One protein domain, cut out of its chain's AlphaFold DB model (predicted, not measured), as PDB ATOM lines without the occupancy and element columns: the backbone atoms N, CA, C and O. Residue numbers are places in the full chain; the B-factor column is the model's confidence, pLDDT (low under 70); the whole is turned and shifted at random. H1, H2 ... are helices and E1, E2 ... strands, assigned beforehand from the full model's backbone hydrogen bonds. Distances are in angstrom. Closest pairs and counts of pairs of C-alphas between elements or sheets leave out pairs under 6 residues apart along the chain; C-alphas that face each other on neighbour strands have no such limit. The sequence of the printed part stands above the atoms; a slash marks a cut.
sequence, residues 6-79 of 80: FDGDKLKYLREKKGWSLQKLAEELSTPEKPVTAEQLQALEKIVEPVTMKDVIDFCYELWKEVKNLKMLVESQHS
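This is residues 6 to 79 of the 80 residues of a protein of Clostridiales bacterium (UniProt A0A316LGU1). One long helix, H4, sticks out as a free arm from a small head of three short helices, H1, H2 and H3, with the short strand E1 leading from the head to the arm. In the head, H3 packs on both H1 and H2, and residues 6 to 7 pair with E1. The printed part has 74 residues, with four named helices and one named strand in the order H1, H2, H3, E1, H4; the class is mostly helix. The whole is loose, with a radius of gyration of the C-alphas of 16.0 A, and elongated, spanning 47 by 29 by 19 A.

H4, residues 53 to 77, measures 36.6 A from C-alpha 53 at (-45.401, -109.808, 20.579) to C-alpha 77 at (-35.134, -82.155, -1.061). E1 is residues 48 to 51, 9.1 A long. H3 is residues 38 to 46, 12.7 A; H2 is residues 22 to 29, 10.5 A. H1, residues 8 to 17, measures 14.2 A and begins at C-alpha 8, (-34.458, -104.886, 33.192).

H4 is apart from H1, H2 and H3, and meets E1 only through their link. E1 pairs with no named strand; its residues 48 to 49 pair antiparallel with residues 6 to 7. H3 touches H1 at a steep tilt of 60 degrees, opposite ways; the closest C-alphas, of Gly 8 and Glu 45, are 3.9 A apart. H3 touches H2, about perpendicular at 82 degrees; the closest C-alphas, of Leu 22 and Ala 38, are 5.0 A apart. H1 and H2 are close but not clearly touching, the closest C-alphas, of Arg 15 and Leu 25, being 7.2 A apart. In H1, H2, H3 and H4 every O i to N i+4 pair is within hydrogen-bond range.

The C-alphas farthest apart, of Lys 46 and Ser 79, are 48.4 A apart. Residues 53 to 79 stand free; the body without them spans 29 by 25 by 14 A. The printed part has no cut and no long link. Mean pLDDT of the printed part is 79.6; residues 48 to 53, 55 to 56 and 77 to 79 are under 70.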
ATOM      1  N   PHE A   6     -38.704-108.295  28.159       71.75
ATOM      2  CA  PHE A   6     -37.806-107.188  28.467       71.75
ATOM      3  C   PHE A   6     -37.237-107.467  29.842       71.75
ATOM      4  O   PHE A   6     -37.956-107.565  30.833       71.75
ATOM      5  N   ASP A   7     -35.928-107.645  29.866       77.62
ATOM      6  CA  ASP A   7     -35.203-107.974  31.070       77.62
ATOM      7  C   ASP A   7     -34.468-106.717  31.546       77.62
ATOM      8  O   ASP A   7     -33.399-106.360  31.028       77.62
ATOM      9  N   GLY A   8     -35.072-106.025  32.515       82.50
ATOM     10  CA  GLY A   8     -34.458-104.886  33.192       82.50
ATOM     11  C   GLY A   8     -33.114-105.240  33.840       82.50
ATOM     12  O   GLY A   8     -32.192-104.418  33.813       82.50
ATOM     13  N   ASP A   9     -32.931-106.483  34.305       84.62
ATOM     14  CA  ASP A   9     -31.654-106.953  34.851       84.62
ATOM     15  C   ASP A   9     -30.594-107.067  33.753       84.62
ATOM     16  O   ASP A   9     -29.428-106.723  33.967       84.62
ATOM     17  N   LYS A  10     -30.984-107.470  32.539       86.31
ATOM     18  CA  LYS A  10     -30.076-107.474  31.384       86.31
ATOM     19  C   LYS A  10     -29.659-106.060  30.984       86.31
ATOM     20  O   LYS A  10     -28.486-105.850  30.659       86.31
ATOM     21  N   LEU A  11     -30.579-105.092  31.014       86.81
ATOM     22  CA  LEU A  11     -30.253-103.683  30.769       86.81
ATOM     23  C   LEU A  11     -29.237-103.175  31.802       86.81
ATOM     24  O   LEU A  11     -28.190-102.635  31.427       86.81
ATOM     25  N   LYS A  12     -29.502-103.437  33.086       88.50
ATOM     26  CA  LYS A  12     -28.613-103.090  34.197       88.50
ATOM     27  C   LYS A  12     -27.233-103.728  34.048       88.50
ATOM     28  O   LYS A  12     -26.220-103.032  34.118       88.50
ATOM     29  N   TYR A  13     -27.184-105.027  33.759       91.06
ATOM     30  CA  TYR A  13     -25.941-105.768  33.545       91.06
ATOM     31  C   TYR A  13     -25.095-105.156  32.422       91.06
ATOM     32  O   TYR A  13     -23.888-104.960  32.579       91.06
ATOM     33  N   LEU A  14     -25.710-104.824  31.282       90.62
ATOM     34  CA  LEU A  14     -24.998-104.224  30.151       90.62
ATOM     35  C   LEU A  14     -24.458-102.829  30.482       90.62
ATOM     36  O   LEU A  14     -23.334-102.509  30.085       90.62
ATOM     37  N   ARG A  15     -25.225-102.019  31.221       92.94
ATOM     38  CA  ARG A  15     -24.791-100.698  31.687       92.94
ATOM     39  C   ARG A  15     -23.585-100.811  32.620       92.94
ATOM     40  O   ARG A  15     -22.574-100.141  32.404       92.94
ATOM     41  N   GLU A  16     -23.671-101.681  33.623       92.50
ATOM     42  CA  GLU A  16     -22.609-101.894  34.613       92.50
ATOM     43  C   GLU A  16     -21.344-102.472  33.975       92.50
ATOM     44  O   GLU A  16     -20.245-101.990  34.248       92.50
ATOM     45  N   LYS A  17     -21.481-103.416  33.035       93.94
ATOM     46  CA  LYS A  17     -20.352-103.976  32.276       93.94
ATOM     47  C   LYS A  17     -19.583-102.916  31.484       93.94
ATOM     48  O   LYS A  17     -18.371-103.031  31.321       93.94
ATOM     49  N   LYS A  18     -20.273-101.891  30.981       91.62
ATOM     50  CA  LYS A  18     -19.652-100.753  30.287       91.62
ATOM     51  C   LYS A  18     -19.135 -99.667  31.240       91.62
ATOM     52  O   LYS A  18     -18.541 -98.696  30.774       91.62
ATOM     53  N   GLY A  19     -19.363 -99.804  32.549       93.62
ATOM     54  CA  GLY A  19     -19.011 -98.795  33.549       93.62
ATOM     55  C   GLY A  19     -19.814 -97.503  33.403       93.62
ATOM     56  O   GLY A  19     -19.309 -96.422  33.699       93.62
ATOM     57  N   TRP A  20     -21.036 -97.580  32.871       94.44
ATOM     58  CA  TRP A  20     -21.857 -96.402  32.609       94.44
ATOM     59  C   TRP A  20     -22.734 -96.043  33.815       94.44
ATOM     60  O   TRP A  20     -23.339 -96.905  34.460       94.44
ATOM     61  N   SER A  21     -22.834 -94.743  34.102       93.31
ATOM     62  CA  SER A  21     -23.867 -94.217  34.995       93.31
ATOM     63  C   SER A  21     -25.225 -94.219  34.285       93.31
ATOM     64  O   SER A  21     -25.297 -94.288  33.057       93.31
ATOM     65  N   LEU A  22     -26.316 -94.128  35.051       90.06
ATOM     66  CA  LEU A  22     -27.658 -93.974  34.477       90.06
ATOM     67  C   LEU A  22     -27.770 -92.700  33.628       90.06
ATOM     68  O   LEU A  22     -28.380 -92.735  32.571       90.06
ATOM     69  N   GLN A  23     -27.124 -91.609  34.052       91.31
ATOM     70  CA  GLN A  23     -27.063 -90.354  33.294       91.31
ATOM     71  C   GLN A  23     -26.361 -90.537  31.951       91.31
ATOM     72  O   GLN A  23     -26.898 -90.144  30.926       91.31
ATOM     73  N   LYS A  24     -25.214 -91.223  31.938       89.75
ATOM     74  CA  LYS A  24     -24.497 -91.504  30.696       89.75
ATOM     75  C   LYS A  24     -25.320 -92.378  29.752       89.75
ATOM     76  O   LYS A  24     -25.357 -92.130  28.557       89.75
ATOM     77  N   LEU A  25     -26.001 -93.397  30.278       89.88
ATOM     78  CA  LEU A  25     -26.890 -94.221  29.460       89.88
ATOM     79  C   LEU A  25     -28.079 -93.406  28.915       89.88
ATOM     80  O   LEU A  25     -28.475 -93.611  27.773       89.88
ATOM     81  N   ALA A  26     -28.621 -92.480  29.707       87.50
ATOM     82  CA  ALA A  26     -29.682 -91.567  29.286       87.50
ATOM     83  C   ALA A  26     -29.213 -90.639  28.165       87.50
ATOM     84  O   ALA A  26     -29.925 -90.491  27.183       87.50
ATOM     85  N   GLU A  27     -28.016 -90.070  28.269       87.75
ATOM     86  CA  GLU A  27     -27.422 -89.226  27.227       87.75
ATOM     87  C   GLU A  27     -27.218 -89.990  25.914       87.75
ATOM     88  O   GLU A  27     -27.560 -89.481  24.853       87.75
ATOM     89  N   GLU A  28     -26.727 -91.229  25.985       87.31
ATOM     90  CA  GLU A  28     -26.492 -92.075  24.806       87.31
ATOM     91  C   GLU A  28     -27.793 -92.525  24.116       87.31
ATOM     92  O   GLU A  28     -27.799 -92.793  22.916       87.31
ATOM     93  N   LEU A  29     -28.891 -92.647  24.868       82.94
ATOM     94  CA  LEU A  29     -30.191 -93.086  24.349       82.94
ATOM     95  C   LEU A  29     -31.141 -91.930  24.024       82.94
ATOM     96  O   LEU A  29     -32.112 -92.129  23.295       82.94
ATOM     97  N   SER A  30     -30.887 -90.742  24.570       81.25
ATOM     98  CA  SER A  30     -31.699 -89.558  24.325       81.25
ATOM     99  C   SER A  30     -31.518 -89.069  22.901       81.25
ATOM    100  O   SER A  30     -30.403 -88.908  22.411       81.25
ATOM    101  N   THR A  31     -32.629 -88.724  22.263       82.44
ATOM    102  CA  THR A  31     -32.621 -87.912  21.047       82.44
ATOM    103  C   THR A  31     -33.261 -86.556  21.345       82.44
ATOM    104  O   THR A  31     -34.024 -86.441  22.308       82.44
ATOM    105  N   PRO A  32     -33.001 -85.508  20.539       77.06
ATOM    106  CA  PRO A  32     -33.639 -84.200  20.731       77.06
ATOM    107  C   PRO A  32     -35.173 -84.261  20.732       77.06
ATOM    108  O   PRO A  32     -35.833 -83.461  21.389       77.06
ATOM    109  N   GLU A  33     -35.739 -85.227  20.011       72.56
ATOM    110  CA  GLU A  33     -37.181 -85.443  19.879       72.56
ATOM    111  C   GLU A  33     -37.754 -86.311  21.008       72.56
ATOM    112  O   GLU A  33     -38.942 -86.224  21.321       72.56
ATOM    113  N   LYS A  34     -36.918 -87.154  21.628       74.75
ATOM    114  CA  LYS A  34     -37.291 -88.067  22.713       74.75
ATOM    115  C   LYS A  34     -36.193 -88.071  23.782       74.75
ATOM    116  O   LYS A  34     -35.324 -88.947  23.768       74.75
ATOM    117  N   PRO A  35     -36.214 -87.098  24.710       80.62
ATOM    118  CA  PRO A  35     -35.286 -87.092  25.828       80.62
ATOM    119  C   PRO A  35     -35.603 -88.256  26.769       80.62
ATOM    120  O   PRO A  35     -36.753 -88.459  27.165       80.62
ATOM    121  N   VAL A  36     -34.566 -89.004  27.131       85.25
ATOM    122  CA  VAL A  36     -34.618 -90.105  28.091       85.25
ATOM    123  C   VAL A  36     -33.904 -89.659  29.358       85.25
ATOM    124  O   VAL A  36     -32.761 -89.215  29.303       85.25
ATOM    125  N   THR A  37     -34.549 -89.774  30.515       89.12
ATOM    126  CA  THR A  37     -33.936 -89.386  31.794       89.12
ATOM    127  C   THR A  37     -33.364 -90.584  32.549       89.12
ATOM    128  O   THR A  37     -33.739 -91.740  32.331       89.12
ATOM    129  N   ALA A  38     -32.452 -90.310  33.484       86.88
ATOM    130  CA  ALA A  38     -31.874 -91.338  34.345       86.88
ATOM    131  C   ALA A  38     -32.945 -92.043  35.201       86.88
ATOM    132  O   ALA A  38     -32.843 -93.244  35.447       86.88
ATOM    133  N   GLU A  39     -33.988 -91.321  35.616       85.19
ATOM    134  CA  GLU A  39     -35.120 -91.860  36.375       85.19
ATOM    135  C   GLU A  39     -35.954 -92.829  35.529       85.19
ATOM    136  O   GLU A  39     -36.361 -93.881  36.023       85.19
ATOM    137  N   GLN A  40     -36.163 -92.520  34.244       82.38
ATOM    138  CA  GLN A  40     -36.858 -93.413  33.312       82.38
ATOM    139  C   GLN A  40     -36.071 -94.710  33.094       82.38
ATOM    140  O   GLN A  40     -36.647 -95.795  33.135       82.38
ATOM    141  N   LEU A  41     -34.747 -94.624  32.945       86.44
ATOM    142  CA  LEU A  41     -33.895 -95.813  32.845       86.44
ATOM    143  C   LEU A  41     -33.881 -96.630  34.135       86.44
ATOM    144  O   LEU A  41     -33.923 -97.854  34.084       86.44
ATOM    145  N   GLN A  42     -33.872 -95.972  35.292       85.50
ATOM    146  CA  GLN A  42     -33.961 -96.664  36.574       85.50
ATOM    147  C   GLN A  42     -35.298 -97.399  36.738       85.50
ATOM    148  O   GLN A  42     -35.338 -98.466  37.348       85.50
ATOM    149  N   ALA A  43     -36.394 -96.835  36.224       81.00
ATOM    150  CA  ALA A  43     -37.685 -97.512  36.194       81.00
ATOM    151  C   ALA A  43     -37.639 -98.739  35.273       81.00
ATOM    152  O   ALA A  43     -38.075 -99.809  35.683       81.00
ATOM    153  N   LEU A  44     -37.027 -98.616  34.091       81.94
ATOM    154  CA  LEU A  44     -36.836 -99.730  33.158       81.94
ATOM    155  C   LEU A  44     -35.980-100.858  33.750       81.94
ATOM    156  O   LEU A  44     -36.336-102.020  33.605       81.94
ATOM    157  N   GLU A  45     -34.911-100.550  34.487       83.38
ATOM    158  CA  GLU A  45     -34.100-101.577  35.169       83.38
ATOM    159  C   GLU A  45     -34.876-102.364  36.237       83.38
ATOM    160  O   GLU A  45     -34.455-103.449  36.621       83.38
ATOM    161  N   LYS A  46     -35.999-101.832  36.731       79.75
ATOM    162  CA  LYS A  46     -36.858-102.496  37.724       79.75
ATOM    163  C   LYS A  46     -38.011-103.270  37.091       79.75
ATOM    164  O   LYS A  46     -38.707-103.993  37.803       79.75
ATOM    165  N   ILE A  47     -38.244-103.088  35.793       76.00
ATOM    166  CA  ILE A  47     -39.318-103.761  35.078       76.00
ATOM    167  C   ILE A  47     -38.848-105.167  34.712       76.00
ATOM    168  O   ILE A  47     -37.889-105.358  33.964       76.00
ATOM    169  N   VAL A  48     -39.580-106.147  35.230       62.19
ATOM    170  CA  VAL A  48     -39.566-107.526  34.748       62.19
ATOM    171  C   VAL A  48     -40.965-107.790  34.212       62.19
ATOM    172  O   VAL A  48     -41.798-108.412  34.868       62.19
ATOM    173  N   GLU A  49     -41.257-107.216  33.048       64.19
ATOM    174  CA  GLU A  49     -42.529-107.423  32.360       64.19
ATOM    175  C   GLU A  49     -42.301-108.207  31.067       64.19
ATOM    176  O   GLU A  49     -41.294-108.012  30.372       64.19
ATOM    177  N   PRO A  50     -43.221-109.124  30.726       61.06
ATOM    178  CA  PRO A  50     -43.164-109.795  29.447       61.06
ATOM    179  C   PRO A  50     -43.352-108.776  28.325       61.06
ATOM    180  O   PRO A  50     -44.372-108.098  28.267       61.06
ATOM    181  N   VAL A  51     -42.377-108.697  27.417       63.47
ATOM    182  CA  VAL A  51     -42.552-107.984  26.151       63.47
ATOM    183  C   VAL A  51     -43.481-108.818  25.303       63.47
ATOM    184  O   VAL A  51     -43.169-109.908  24.819       63.47
ATOM    185  N   THR A  52     -44.680-108.311  25.120       67.88
ATOM    186  CA  THR A  52     -45.634-109.024  24.300       67.88
ATOM    187  C   THR A  52     -45.195-108.913  22.844       67.88
ATOM    188  O   THR A  52     -44.552-107.952  22.413       67.88
ATOM    189  N   MET A  53     -45.584-109.894  22.030       66.19
ATOM    190  CA  MET A  53     -45.401-109.808  20.579       66.19
ATOM    191  C   MET A  53     -46.033-108.527  20.008       66.19
ATOM    192  O   MET A  53     -45.553-107.991  19.013       66.19
ATOM    193  N   LYS A  54     -47.086-108.016  20.658       71.81
ATOM    194  CA  LYS A  54     -47.719-106.748  20.307       71.81
ATOM    195  C   LYS A  54     -46.764-105.568  20.501       71.81
ATOM    196  O   LYS A  54     -46.634-104.778  19.580       71.81
ATOM    197  N   ASP A  55     -46.039-105.503  21.615       68.06
ATOM    198  CA  ASP A  55     -45.074-104.423  21.873       68.06
ATOM    199  C   ASP A  55     -43.949-104.410  20.826       68.06
ATOM    200  O   ASP A  55     -43.517-103.352  20.369       68.06
ATOM    201  N   VAL A  56     -43.512-105.594  20.383       69.06
ATOM    202  CA  VAL A  56     -42.528-105.728  19.296       69.06
ATOM    203  C   VAL A  56     -43.105-105.261  17.962       69.06
ATOM    204  O   VAL A  56     -42.434-104.540  17.225       69.06
ATOM    205  N   ILE A  57     -44.342-105.652  17.644       72.38
ATOM    206  CA  ILE A  57     -45.031-105.224  16.420       72.38
ATOM    207  C   ILE A  57     -45.205-103.703  16.407       72.38
ATOM    208  O   ILE A  57     -44.884-103.073  15.400       72.38
ATOM    209  N   ASP A  58     -45.649-103.120  17.519       72.50
ATOM    210  CA  ASP A  58     -45.859-101.682  17.663       72.50
ATOM    211  C   ASP A  58     -44.525-100.925  17.518       72.50
ATOM    212  O   ASP A  58     -44.438 -99.964  16.751       72.50
ATOM    213  N   PHE A  59     -43.440-101.413  18.137       76.19
ATOM    214  CA  PHE A  59     -42.094-100.854  17.952       76.19
ATOM    215  C   PHE A  59     -41.628-100.913  16.490       76.19
ATOM    216  O   PHE A  59     -41.152 -99.915  15.945       76.19
ATOM    217  N   CYS A  60     -41.766-102.068  15.831       71.88
ATOM    218  CA  CYS A  60     -41.375-102.228  14.432       71.88
ATOM    219  C   CYS A  60     -42.191-101.325  13.496       71.88
ATOM    220  O   CYS A  60     -41.644-100.798  12.524       71.88
ATOM    221  N   TYR A  61     -43.480-101.136  13.782       77.94
ATOM    222  CA  TYR A  61     -44.356-100.270  13.003       77.94
ATOM    223  C   TYR A  61     -43.974 -98.793  13.144       77.94
ATOM    224  O   TYR A  61     -43.837 -98.099  12.132       77.94
ATOM    225  N   GLU A  62     -43.735 -98.320  14.371       79.25
ATOM    226  CA  GLU A  62     -43.282 -96.946  14.607       79.25
ATOM    227  C   GLU A  62     -41.913 -96.695  13.962       79.25
ATOM    228  O   GLU A  62     -41.733 -95.692  13.274       79.25
ATOM    229  N   LEU A  63     -40.976 -97.645  14.058       77.19
ATOM    230  CA  LEU A  63     -39.681 -97.538  13.381       77.19
ATOM    231  C   LEU A  63     -39.831 -97.440  11.854       77.19
ATOM    232  O   LEU A  63     -39.190 -96.603  11.220       77.19
ATOM    233  N   TRP A  64     -40.689 -98.269  11.248       82.62
ATOM    234  CA  TRP A  64     -40.957 -98.204   9.808       82.62
ATOM    235  C   TRP A  64     -41.536 -96.850   9.392       82.62
ATOM    236  O   TRP A  64     -41.147 -96.301   8.359       82.62
ATOM    237  N   LYS A  65     -42.446 -96.300  10.198       80.94
ATOM    238  CA  LYS A  65     -43.069 -95.001   9.951       80.94
ATOM    239  C   LYS A  65     -42.039 -93.873   9.985       80.94
ATOM    240  O   LYS A  65     -42.020 -93.067   9.059       80.94
ATOM    241  N   GLU A  66     -41.154 -93.860  10.979       81.19
ATOM    242  CA  GLU A  66     -40.071 -92.871  11.068       81.19
ATOM    243  C   GLU A  66     -39.115 -92.969   9.872       81.19
ATOM    244  O   GLU A  66     -38.821 -91.971   9.216       81.19
ATOM    245  N   VAL A  67     -38.703 -94.186   9.495       79.50
ATOM    246  CA  VAL A  67     -37.848 -94.403   8.315       79.50
ATOM    247  C   VAL A  67     -38.538 -93.946   7.028       79.50
ATOM    248  O   VAL A  67     -37.907 -93.335   6.164       79.50
ATOM    249  N   LYS A  68     -39.842 -94.206   6.882       79.25
ATOM    250  CA  LYS A  68     -40.615 -93.758   5.720       79.25
ATOM    251  C   LYS A  68     -40.735 -92.234   5.677       79.25
ATOM    252  O   LYS A  68     -40.582 -91.659   4.603       79.25
ATOM    253  N   ASN A  69     -40.975 -91.589   6.816       81.81
ATOM    254  CA  ASN A  69     -41.029 -90.131   6.920       81.81
ATOM    255  C   ASN A  69     -39.696 -89.497   6.515       81.81
ATOM    256  O   ASN A  69     -39.680 -88.590   5.684       81.81
ATOM    257  N   LEU A  70     -38.579 -90.029   7.019       76.06
ATOM    258  CA  LEU A  70     -37.236 -89.591   6.637       76.06
ATOM    259  C   LEU A  70     -36.981 -89.777   5.138       76.06
ATOM    260  O   LEU A  70     -36.466 -88.872   4.487       76.06
ATOM    261  N   LYS A  71     -37.382 -90.917   4.566       75.44
ATOM    262  CA  LYS A  71     -37.237 -91.170   3.128       75.44
ATOM    263  C   LYS A  71     -38.009 -90.151   2.282       75.44
ATOM    264  O   LYS A  71     -37.445 -89.615   1.333       75.44
ATOM    265  N   MET A  72     -39.256 -89.845   2.649       75.50
ATOM    266  CA  MET A  72     -40.058 -88.830   1.952       75.50
ATOM    267  C   MET A  72     -39.423 -87.437   2.042       75.50
ATOM    268  O   MET A  72     -39.419 -86.703   1.057       75.50
ATOM    269  N   LEU A  73     -38.853 -87.083   3.198       70.44
ATOM    270  CA  LEU A  73     -38.145 -85.813   3.380       70.44
ATOM    271  C   LEU A  73     -36.915 -85.712   2.465       70.44
ATOM    272  O   LEU A  73     -36.749 -84.702   1.785       70.44
ATOM    273  N   VAL A  74     -36.096 -86.763   2.383       73.94
ATOM    274  CA  VAL A  74     -34.911 -86.796   1.504       73.94
ATOM    275  C   VAL A  74     -35.300 -86.704   0.025       73.94
ATOM    276  O   VAL A  74     -34.692 -85.947  -0.728       73.94
ATOM    277  N   GLU A  75     -36.338 -87.426  -0.400       75.31
ATOM    278  CA  GLU A  75     -36.829 -87.382  -1.785       75.31
ATOM    279  C   GLU A  75     -37.397 -85.999  -2.157       75.31
ATOM    280  O   GLU A  75     -37.195 -85.530  -3.279       75.31
ATOM    281  N   SER A  76     -38.035 -85.305  -1.207       70.44
ATOM    282  CA  SER A  76     -38.542 -83.943  -1.416       70.44
ATOM    283  C   SER A  76     -37.441 -82.889  -1.576       70.44
ATOM    284  O   SER A  76     -37.632 -81.939  -2.324       70.44
ATOM    285  N   GLN A  77     -36.275 -83.076  -0.944       63.34
ATOM    286  CA  GLN A  77     -35.134 -82.155  -1.061       63.34
ATOM    287  C   GLN A  77     -34.287 -82.379  -2.323       63.34
ATOM    288  O   GLN A  77     -33.544 -81.492  -2.724       63.34
ATOM    289  N   HIS A  78     -34.381 -83.552  -2.954       57.50
ATOM    290  CA  HIS A  78     -33.681 -83.864  -4.208       57.50
ATOM    291  C   HIS A  78     -34.516 -83.596  -5.470       57.50
ATOM    292  O   HIS A  78     -34.058 -83.889  -6.573       57.50
ATOM    293  N   SER A  79     -35.735 -83.073  -5.311       55.56
ATOM    294  CA  SER A  79     -36.649 -82.752  -6.413       55.56
ATOM    295  C   SER A  79     -36.674 -81.253  -6.777       55.56
ATOM    296  O   SER A  79     -37.494 -80.859  -7.606       55.56
TER     297      SER A  79